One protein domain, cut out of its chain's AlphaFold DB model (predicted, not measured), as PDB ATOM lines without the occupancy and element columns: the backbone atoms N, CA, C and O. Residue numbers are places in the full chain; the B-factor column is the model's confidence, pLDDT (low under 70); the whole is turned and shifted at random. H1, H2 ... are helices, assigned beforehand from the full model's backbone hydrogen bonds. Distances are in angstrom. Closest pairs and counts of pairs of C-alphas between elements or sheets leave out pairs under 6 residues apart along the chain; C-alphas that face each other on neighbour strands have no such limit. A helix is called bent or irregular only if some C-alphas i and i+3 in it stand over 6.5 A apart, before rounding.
ATOM      1  N   ALA A 149      79.254  90.205  38.518       91.62
ATOM      2  CA  ALA A 149      80.101  89.537  37.534       91.62
ATOM      3  C   ALA A 149      79.415  88.315  36.902       91.62
ATOM      4  O   ALA A 149      79.570  88.066  35.710       91.62
ATOM      5  N   TYR A 150      78.608  87.584  37.674       92.94
ATOM      6  CA  TYR A 150      77.934  86.363  37.223       92.94
ATOM      7  C   TYR A 150      76.774  86.605  36.253       92.94
ATOM      8  O   TYR A 150      76.288  85.659  35.635       92.94
ATOM      9  N   ASP A 151      76.342  87.856  36.124       92.88
ATOM     10  CA  ASP A 151      75.237  88.234  35.246       92.88
ATOM     11  C   ASP A 151      75.755  88.685  33.868       92.88
ATOM     12  O   ASP A 151      74.971  88.985  32.972       92.88
ATOM     13  N   THR A 152      77.079  88.712  33.692       95.75
ATOM     14  CA  THR A 152      77.739  89.063  32.434       95.75
ATOM     15  C   THR A 152      77.678  87.922  31.422       95.75
ATOM     16  O   THR A 152      77.474  86.744  31.744       95.75
ATOM     17  N   ASP A 153      77.952  88.259  30.169       94.75
ATOM     18  CA  ASP A 153      78.160  87.309  29.076       94.75
ATOM     19  C   ASP A 153      79.302  86.302  29.320       94.75
ATOM     20  O   ASP A 153      79.301  85.236  28.702       94.75
ATOM     21  N   LEU A 154      80.212  86.567  30.264       94.62
ATOM     22  CA  LEU A 154      81.244  85.612  30.686       94.62
ATOM     23  C   LEU A 154      80.659  84.394  31.421       94.62
ATOM     24  O   LEU A 154      81.195  83.290  31.316       94.62
ATOM     25  N   PHE A 155      79.563  84.577  32.166       95.50
ATOM     26  CA  PHE A 155      79.016  83.552  33.061       95.50
ATOM     27  C   PHE A 155      77.637  83.042  32.647       95.50
ATOM     28  O   PHE A 155      77.355  81.857  32.836       95.50
ATOM     29  N   LEU A 156      76.789  83.874  32.034       94.12
ATOM     30  CA  LEU A 156      75.447  83.461  31.608       94.12
ATOM     31  C   LEU A 156      75.427  82.191  30.729       94.12
ATOM     32  O   LEU A 156      74.530  81.361  30.922       94.12
ATOM     33  N   PRO A 157      76.378  81.959  29.798       95.19
ATOM     34  CA  PRO A 157      76.448  80.695  29.065       95.19
ATOM     35  C   PRO A 157      76.671  79.480  29.977       95.19
ATOM     36  O   PRO A 157      76.034  78.443  29.776       95.19
ATOM     37  N   LEU A 158      77.514  79.612  31.009       94.69
ATOM     38  CA  LEU A 158      77.755  78.554  31.993       94.69
ATOM     39  C   LEU A 158      76.503  78.286  32.826       94.69
ATOM     40  O   LEU A 158      76.127  77.128  32.992       94.69
ATOM     41  N   MET A 159      75.801  79.336  33.267       94.44
ATOM     42  CA  MET A 159      74.551  79.188  34.024       94.44
ATOM     43  C   MET A 159      73.506  78.392  33.233       94.44
ATOM     44  O   MET A 159      72.881  77.476  33.767       94.44
ATOM     45  N   LYS A 160      73.373  78.649  31.925       93.25
ATOM     46  CA  LYS A 160      72.472  77.885  31.041       93.25
ATOM     47  C   LYS A 160      72.863  76.407  30.935       93.25
ATOM     48  O   LYS A 160      71.990  75.538  30.927       93.25
ATOM     49  N   ILE A 161      74.161  76.107  30.861       93.81
ATOM     50  CA  ILE A 161      74.661  74.725  30.816       93.81
ATOM     51  C   ILE A 161      74.392  74.015  32.146       93.81
ATOM     52  O   ILE A 161      73.868  72.901  32.145       93.81
ATOM     53  N   ILE A 162      74.686  74.667  33.274       93.69
ATOM     54  CA  ILE A 162      74.430  74.122  34.614       93.69
ATOM     55  C   ILE A 162      72.940  73.814  34.776       93.69
ATOM     56  O   ILE A 162      72.596  72.718  35.225       93.69
ATOM     57  N   HIS A 163      72.056  74.717  34.346       93.19
ATOM     58  CA  HIS A 163      70.610  74.507  34.382       93.19
ATOM     59  C   HIS A 163      70.205  73.258  33.585       93.19
ATOM     60  O   HIS A 163      69.549  72.357  34.114       93.19
ATOM     61  N   LYS A 164      70.682  73.150  32.337       93.50
ATOM     62  CA  LYS A 164      70.406  72.008  31.451       93.50
ATOM     63  C   LYS A 164      70.865  70.670  32.045       93.50
ATOM     64  O   LYS A 164      70.183  69.662  31.866       93.50
ATOM     65  N   CYS A 165      72.008  70.650  32.729       92.62
ATOM     66  CA  CYS A 165      72.580  69.433  33.310       92.62
ATOM     67  C   CYS A 165      71.934  69.044  34.649       92.62
ATOM     68  O   CYS A 165      71.698  67.863  34.894       92.62
ATOM     69  N   SER A 166      71.649  70.021  35.510       90.94
ATOM     70  CA  SER A 166      71.162  69.788  36.879       90.94
ATOM     71  C   SER A 166      69.643  69.641  36.983       90.94
ATOM     72  O   SER A 166      69.165  69.002  37.919       90.94
ATOM     73  N   LYS A 167      68.881  70.206  36.032       85.88
ATOM     74  CA  LYS A 167      67.405  70.228  36.019       85.88
ATOM     75  C   LYS A 167      66.771  70.873  37.265       85.88
ATOM     76  O   LYS A 167      65.620  70.583  37.586       85.88
ATOM     77  N   VAL A 168      67.508  71.732  37.971       87.56
ATOM     78  CA  VAL A 168      66.961  72.582  39.045       87.56
ATOM     79  C   VAL A 168      66.418  73.889  38.460       87.56
ATOM     80  O   VAL A 168      66.561  74.128  37.263       87.56
ATOM     81  N   GLY A 169      65.792  74.740  39.280       86.19
ATOM     82  CA  GLY A 169      65.314  76.060  38.842       86.19
ATOM     83  C   GLY A 169      66.400  76.902  38.155       86.19
ATOM     84  O   GLY A 169      67.593  76.672  38.363       86.19
ATOM     85  N   GLU A 170      65.992  77.845  37.308       89.38
ATOM     86  CA  GLU A 170      66.914  78.746  36.605       89.38
ATOM     87  C   GLU A 170      67.663  79.673  37.577       89.38
ATOM     88  O   GLU A 170      67.195  79.943  38.684       89.38
ATOM     89  N   TYR A 171      68.836  80.151  37.153       90.44
ATOM     90  CA  TYR A 171      69.602  81.151  37.892       90.44
ATOM     91  C   TYR A 171      68.840  82.483  37.925       90.44
ATOM     92  O   TYR A 171      68.513  83.037  36.875       90.44
ATOM     93  N   GLY A 172      68.563  82.983  39.129       86.44
ATOM     94  CA  GLY A 172      67.741  84.169  39.367       86.44
ATOM     95  C   GLY A 172      68.510  85.482  39.529       86.44
ATOM     96  O   GLY A 172      67.874  86.529  39.632       86.44
ATOM     97  N   GLY A 173      69.847  85.461  39.572       83.44
ATOM     98  CA  GLY A 173      70.660  86.677  39.718       83.44
ATOM     99  C   GLY A 173      70.629  87.313  41.114       83.44
ATOM    100  O   GLY A 173      71.105  88.431  41.298       83.44
ATOM    101  N   GLN A 174      70.090  86.640  42.132       72.94
ATOM    102  CA  GLN A 174      69.852  87.257  43.439       72.94
ATOM    103  C   GLN A 174      71.168  87.462  44.204       72.94
ATOM    104  O   GLN A 174      71.961  86.533  44.406       72.94
ATOM    105  N   LEU A 175      71.447  88.697  44.621       63.88
ATOM    106  CA  LEU A 175      72.618  89.020  45.442       63.88
ATOM    107  C   LEU A 175      72.452  88.470  46.867       63.88
ATOM    108  O   LEU A 175      71.331  88.338  47.368       63.88
ATOM    109  N   LYS A 176      73.584  88.137  47.509       55.19
ATOM    110  CA  LYS A 176      73.626  87.462  48.820       55.19
ATOM    111  C   LYS A 176      72.791  88.156  49.902       55.19
ATOM    112  O   LYS A 176      72.150  87.456  50.680       55.19
ATOM    113  N   ASP A 177      72.701  89.480  49.864       53.44
ATOM    114  CA  ASP A 177      72.090  90.256  50.949       53.44
ATOM    115  C   ASP A 177      70.600  90.565  50.761       53.44
ATOM    116  O   ASP A 177      69.954  91.016  51.702       53.44
ATOM    117  N   ILE A 178      70.025  90.323  49.574       50.66
ATOM    118  CA  ILE A 178      68.643  90.754  49.281       50.66
ATOM    119  C   ILE A 178      67.643  89.598  49.245       50.66
ATOM    120  O   ILE A 178      66.471  89.841  49.490       50.66
ATOM    121  N   ASN A 179      68.073  88.360  48.981       52.09
ATOM    122  CA  ASN A 179      67.296  87.115  49.116       52.09
ATOM    123  C   ASN A 179      68.123  86.001  48.458       52.09
ATOM    124  O   ASN A 179      67.773  85.535  47.380       52.09
ATOM    125  N   SER A 180      69.272  85.605  49.017       56.38
ATOM    126  CA  SER A 180      70.077  84.568  48.359       56.38
ATOM    127  C   SER A 180      69.330  83.233  48.339       56.38
ATOM    128  O   SER A 180      69.252  82.503  49.329       56.38
ATOM    129  N   SER A 181      68.819  82.862  47.167       72.69
ATOM    130  CA  SER A 181      68.449  81.480  46.908       72.69
ATOM    131  C   SER A 181      69.701  80.607  47.035       72.69
ATOM    132  O   SER A 181      70.756  80.903  46.460       72.69
ATOM    133  N   LYS A 182      69.603  79.502  47.787       82.69
ATOM    134  CA  LYS A 182      70.667  78.482  47.846       82.69
ATOM    135  C   LYS A 182      71.028  77.984  46.443       82.69
ATOM    136  O   LYS A 182      72.179  77.641  46.191       82.69
ATOM    137  N   THR A 183      70.055  78.003  45.531       87.75
ATOM    138  CA  THR A 183      70.225  77.650  44.124       87.75
ATOM    139  C   THR A 183      71.174  78.611  43.411       87.75
ATOM    140  O   THR A 183      72.155  78.151  42.840       87.75
ATOM    141  N   ASP A 184      70.971  79.928  43.509       88.12
ATOM    142  CA  ASP A 184      71.843  80.920  42.856       88.12
ATOM    143  C   ASP A 184      73.277  80.862  43.385       88.12
ATOM    144  O   ASP A 184      74.239  81.003  42.633       88.12
ATOM    145  N   THR A 185      73.429  80.581  44.679       88.19
ATOM    146  CA  THR A 185      74.754  80.362  45.273       88.19
ATOM    147  C   THR A 185      75.423  79.118  44.691       88.19
ATOM    148  O   THR A 185      76.598  79.173  44.337       88.19
ATOM    149  N   ALA A 186      74.682  78.017  44.527       90.56
ATOM    150  CA  ALA A 186      75.204  76.803  43.906       90.56
ATOM    151  C   ALA A 186      75.595  77.016  42.432       90.56
ATOM    152  O   ALA A 186      76.644  76.530  42.017       90.56
ATOM    153  N   TYR A 187      74.814  77.781  41.659       93.25
ATOM    154  CA  TYR A 187      75.168  78.159  40.284       93.25
ATOM    155  C   TYR A 187      76.521  78.874  40.217       93.25
ATOM    156  O   TYR A 187      77.383  78.474  39.436       93.25
ATOM    157  N   ARG A 188      76.726  79.887  41.069       92.38
ATOM    158  CA  ARG A 188      77.983  80.652  41.144       92.38
ATOM    159  C   ARG A 188      79.169  79.763  41.511       92.38
ATOM    160  O   ARG A 188      80.176  79.779  40.814       92.38
ATOM    161  N   ILE A 189      79.003  78.921  42.534       92.06
ATOM    162  CA  ILE A 189      80.023  77.960  42.983       92.06
ATOM    163  C   ILE A 189      80.417  77.006  41.847       92.06
ATOM    164  O   ILE A 189      81.599  76.827  41.569       92.06
ATOM    165  N   ILE A 190      79.439  76.404  41.164       93.38
ATOM    166  CA  ILE A 190      79.714  75.453  40.079       93.38
ATOM    167  C   ILE A 190      80.384  76.158  38.896       93.38
ATOM    168  O   ILE A 190      81.326  75.608  38.329       93.38
ATOM    169  N   ALA A 191      79.926  77.354  38.520       94.06
ATOM    170  CA  ALA A 191      80.504  78.103  37.409       94.06
ATOM    171  C   ALA A 191      81.976  78.469  37.668       94.06
ATOM    172  O   ALA A 191      82.816  78.261  36.789       94.06
ATOM    173  N   ASP A 192      82.298  78.935  38.877       92.56
ATOM    174  CA  ASP A 192      83.672  79.266  39.267       92.56
ATOM    175  C   ASP A 192      84.567  78.030  39.298       92.56
ATOM    176  O   ASP A 192      85.640  78.021  38.688       92.56
ATOM    177  N   HIS A 193      84.113  76.952  39.943       93.06
ATOM    178  CA  HIS A 193      84.887  75.715  40.009       93.06
ATOM    179  C   HIS A 193      85.093  75.084  38.636       93.06
ATOM    180  O   HIS A 193      86.174  74.565  38.372       93.06
ATOM    181  N   LEU A 194      84.106  75.158  37.740       92.44
ATOM    182  CA  LEU A 194      84.249  74.642  36.382       92.44
ATOM    183  C   LEU A 194      85.329  75.409  35.609       92.44
ATOM    184  O   LEU A 194      86.189  74.782  34.993       92.44
ATOM    185  N   ARG A 195      85.331  76.749  35.675       94.06
ATOM    186  CA  ARG A 195      86.379  77.570  35.046       94.06
ATOM    187  C   ARG A 195      87.756  77.244  35.622       94.06
ATOM    188  O   ARG A 195      88.683  76.987  34.856       94.06
ATOM    189  N   ALA A 196      87.871  77.204  36.950       91.19
ATOM    190  CA  ALA A 196      89.125  76.894  37.630       91.19
ATOM    191  C   ALA A 196      89.643  75.496  37.257       91.19
ATOM    192  O   ALA A 196      90.803  75.356  36.877       91.19
ATOM    193  N   ALA A 197      88.786  74.473  37.294       90.69
ATOM    194  CA  ALA A 197      89.149  73.105  36.940       90.69
ATOM    195  C   ALA A 197      89.597  72.989  35.477       90.69
ATOM    196  O   ALA A 197      90.626  72.374  35.202       90.69
ATOM    197  N   CYS A 198      88.879  73.613  34.538       90.81
ATOM    198  CA  CYS A 198      89.255  73.598  33.125       90.81
ATOM    199  C   CYS A 198      90.620  74.256  32.876       90.81
ATOM    200  O   CYS A 198      91.420  73.698  32.123       90.81
ATOM    201  N   ILE A 199      90.896  75.401  33.510       90.94
ATOM    202  CA  ILE A 199      92.190  76.090  33.395       90.94
ATOM    203  C   ILE A 199      93.295  75.233  34.016       90.94
ATOM    204  O   ILE A 199      94.275  74.933  33.342       90.94
ATOM    205  N   MET A 200      93.102  74.740  35.244       88.31
ATOM    206  CA  MET A 200      94.082  73.890  35.929       88.31
ATOM    207  C   MET A 200      94.446  72.643  35.112       88.31
ATOM    208  O   MET A 200      95.627  72.342  34.945       88.31
ATOM    209  N   ILE A 201      93.449  71.939  34.569       90.38
ATOM    210  CA  ILE A 201      93.674  70.747  33.737       90.38
ATOM    211  C   ILE A 201      94.406  71.119  32.443       90.38
ATOM    212  O   ILE A 201      95.309  70.395  32.021       90.38
ATOM    213  N   SER A 202      94.047  72.246  31.825       91.06
ATOM    214  CA  SER A 202      94.689  72.728  30.594       91.06
ATOM    215  C   SER A 202      96.148  73.139  30.821       91.06
ATOM    216  O   SER A 202      96.984  72.895  29.954       91.06
ATOM    217  N   ASP A 203      96.471  73.645  32.013       90.31
ATOM    218  CA  ASP A 203      97.838  73.951  32.460       90.31
ATOM    219  C   ASP A 203      98.614  72.701  32.936       90.31
ATOM    220  O   ASP A 203      99.740  72.796  33.433       90.31
ATOM    221  N   GLY A 204      98.031  71.505  32.787       87.56
ATOM    222  CA  GLY A 204      98.670  70.224  33.091       87.56
ATOM    223  C   GLY A 204      98.580  69.785  34.554       87.56
ATOM    224  O   GLY A 204      99.236  68.813  34.941       87.56
ATOM    225  N   VAL A 205      97.774  70.458  35.382       85.62
ATOM    226  CA  VAL A 205      97.501  70.015  36.755       85.62
ATOM    227  C   VAL A 205      96.544  68.827  36.711       85.62
ATOM    228  O   VAL A 205      95.406  68.935  36.259       85.62
ATOM    229  N   GLN A 206      97.005  67.679  37.204       79.44
ATOM    230  CA  GLN A 206      96.165  66.497  37.369       79.44
ATOM    231  C   GLN A 206      95.604  66.435  38.795       79.44
ATOM    232  O   GLN A 206      96.374  66.629  39.744       79.44
ATOM    233  N   PRO A 207      94.305  66.120  38.965       74.12
ATOM    234  CA  PRO A 207      93.736  65.843  40.279       74.12
ATOM    235  C   PRO A 207      94.514  64.727  40.982       74.12
ATOM    236  O   PRO A 207      94.865  63.713  40.371       74.12
ATOM    237  N   GLY A 208      94.811  64.898  42.268       68.56
ATOM    238  CA  GLY A 208      95.613  63.938  43.020       68.56
ATOM    239  C   GLY A 208      95.711  64.275  44.503       68.56
ATOM    240  O   GLY A 208      95.489  65.394  44.930       68.56
ATOM    241  N   SER A 209      96.101  63.315  45.332       52.69
ATOM    242  CA  SER A 209      96.049  63.463  46.796       52.69
ATOM    243  C   SER A 209      97.181  64.295  47.428       52.69
ATOM    244  O   SER A 209      97.338  64.274  48.649       52.69
ATOM    245  N   ARG A 210      98.009  65.008  46.642       44.03
ATOM    246  CA  ARG A 210      99.143  65.813  47.144       44.03
ATOM    247  C   ARG A 210      99.350  67.109  46.350       44.03
ATOM    248  O   ARG A 210      99.179  67.140  45.133       44.03
ATOM    249  N   ASN A 211      99.835  68.148  47.036       60.47
ATOM    250  CA  ASN A 211     100.241  69.444  46.470       60.47
ATOM    251  C   ASN A 211      99.135  70.085  45.604       60.47
ATOM    252  O   ASN A 211      97.976  70.104  46.007       60.47
ATOM    253  N   ARG A 212      99.470  70.594  44.410       54.69
ATOM    254  CA  ARG A 212      98.520  71.238  43.477       54.69
ATOM    255  C   ARG A 212      97.378  70.306  43.032       54.69
ATOM    256  O   ARG A 212      96.315  70.784  42.651       54.69
ATOM    257  N   GLY A 213      97.575  68.990  43.131       50.22
ATOM    258  CA  GLY A 213      96.532  67.995  42.877       50.22
ATOM    259  C   GLY A 213      95.410  68.014  43.921       50.22
ATOM    260  O   GLY A 213      94.271  67.723  43.574       50.22
ATOM    261  N   LEU A 214      95.704  68.388  45.177       53.03
ATOM    262  CA  LEU A 214      94.715  68.410  46.266       53.03
ATOM    263  C   LEU A 214      93.736  69.579  46.105       53.03
ATOM    264  O   LEU A 214      92.565  69.444  46.419       53.03
ATOM    265  N   VAL A 215      94.225  70.711  45.593       58.69
ATOM    266  CA  VAL A 215      93.424  71.922  45.334       58.69
ATOM    267  C   VAL A 215      92.514  71.754  44.108       58.69
ATOM    268  O   VAL A 215      91.503  72.438  43.993       58.69
ATOM    269  N   SER A 216      92.862  70.842  43.196       50.56
ATOM    270  CA  SER A 216      92.082  70.523  41.991       50.56
ATOM    271  C   SER A 216      91.150  69.313  42.147       50.56
ATOM    272  O   SER A 216      90.460  68.978  41.184       50.56
ATOM    273  N   SER A 217      91.148  68.658  43.316       45.03
ATOM    274  CA  SER A 217      90.320  67.477  43.622       45.03
ATOM    275  C   SER A 217      89.016  67.831  44.326       45.03
ATOM    276  O   SER A 217      89.008  68.812  45.100       45.03
TER     277      SER A 217
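What this domain is: This is residues 149 to 217 of the 217 residues of the protein "AA_TRNA_LIGASE_II_ALA domain-containing protein" of Onchocerca flexuosa (UniProt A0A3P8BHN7). One long helix, H3, makes the longest axis of a loose model, and a shorter helix, H1, crosses it about perpendicular beside residues 187 to 191. Two single-turn helices lie toward the two ends of H3: H2 off the end where H3 begins, and H4 off its side toward the end at residue 202, with the two touching no helix. The printed part has 69 residues with four named helices, in the order H1, H2, H3, H4, and no named strand; the class is all helix. The whole is loose, with a radius of gyration of the C-alphas of 14.0 A, and elongated, spanning 39 by 23 by 22 A.

Where its parts are: The printed part begins at Ala 149, and its first named helix is H1, residues 156 to 166, 15.3 A from first to last C-alpha. C-alpha 156 stands at (75.447, 83.461, 31.608). After a short link of 9 residues comes H2, residues 176 to 179, 6.3 A from first to last C-alpha. H2 is neither bent nor irregular, but only just: C-alphas 176 and 179 are 6.3 A apart. A tight link of 2 residues leads to H3, residues 182 to 202, 30.1 A from C-alpha 182 at (70.667, 78.482, 47.846) to C-alpha 202 at (94.689, 72.728, 30.594). A second short link of 9 residues leads to H4, residues 212 to 215, 5.5 A long, with C-alpha 215 at (93.424, 71.922, 45.334).

How they stand to each other: H3 touches H1 with residues 187 to 191 alone. The two have 6 pairs of C-alphas within 8 A, and the closest C-alphas are those of Leu 158 and Ala 191, 6.1 A apart. Their lines stand at 76 degrees, about perpendicular, and their centres are 11.1 A apart. H2 and H3 are only just apart, with their closest C-alphas 8.0 A from each other. H3 and H4 are near each other, with 5 pairs of C-alphas within 10 A. H1 is apart from H2 and from H4, and H2 is apart from H4. In H1 and H3 every O i to N i+4 pair is within hydrogen-bond range; H2 and H4, with 4 residues each, are too short for such a pair, and in each the one O i to N i+3 pair is not within range.

The domain as a whole: The two C-alphas farthest apart are those of Ile 178 and Gly 204, 39.8 A. The C-alphas of Ala 149 and Ser 217, the first and last printed, are 25.1 A apart, and Ser 217 is the chain's last residue. The printed part has no cut, and no link between its named helices is long. The mean pLDDT of the printed part is 81.7; it is under 70 at 16 residues, 175 to 180 and 208 to 217.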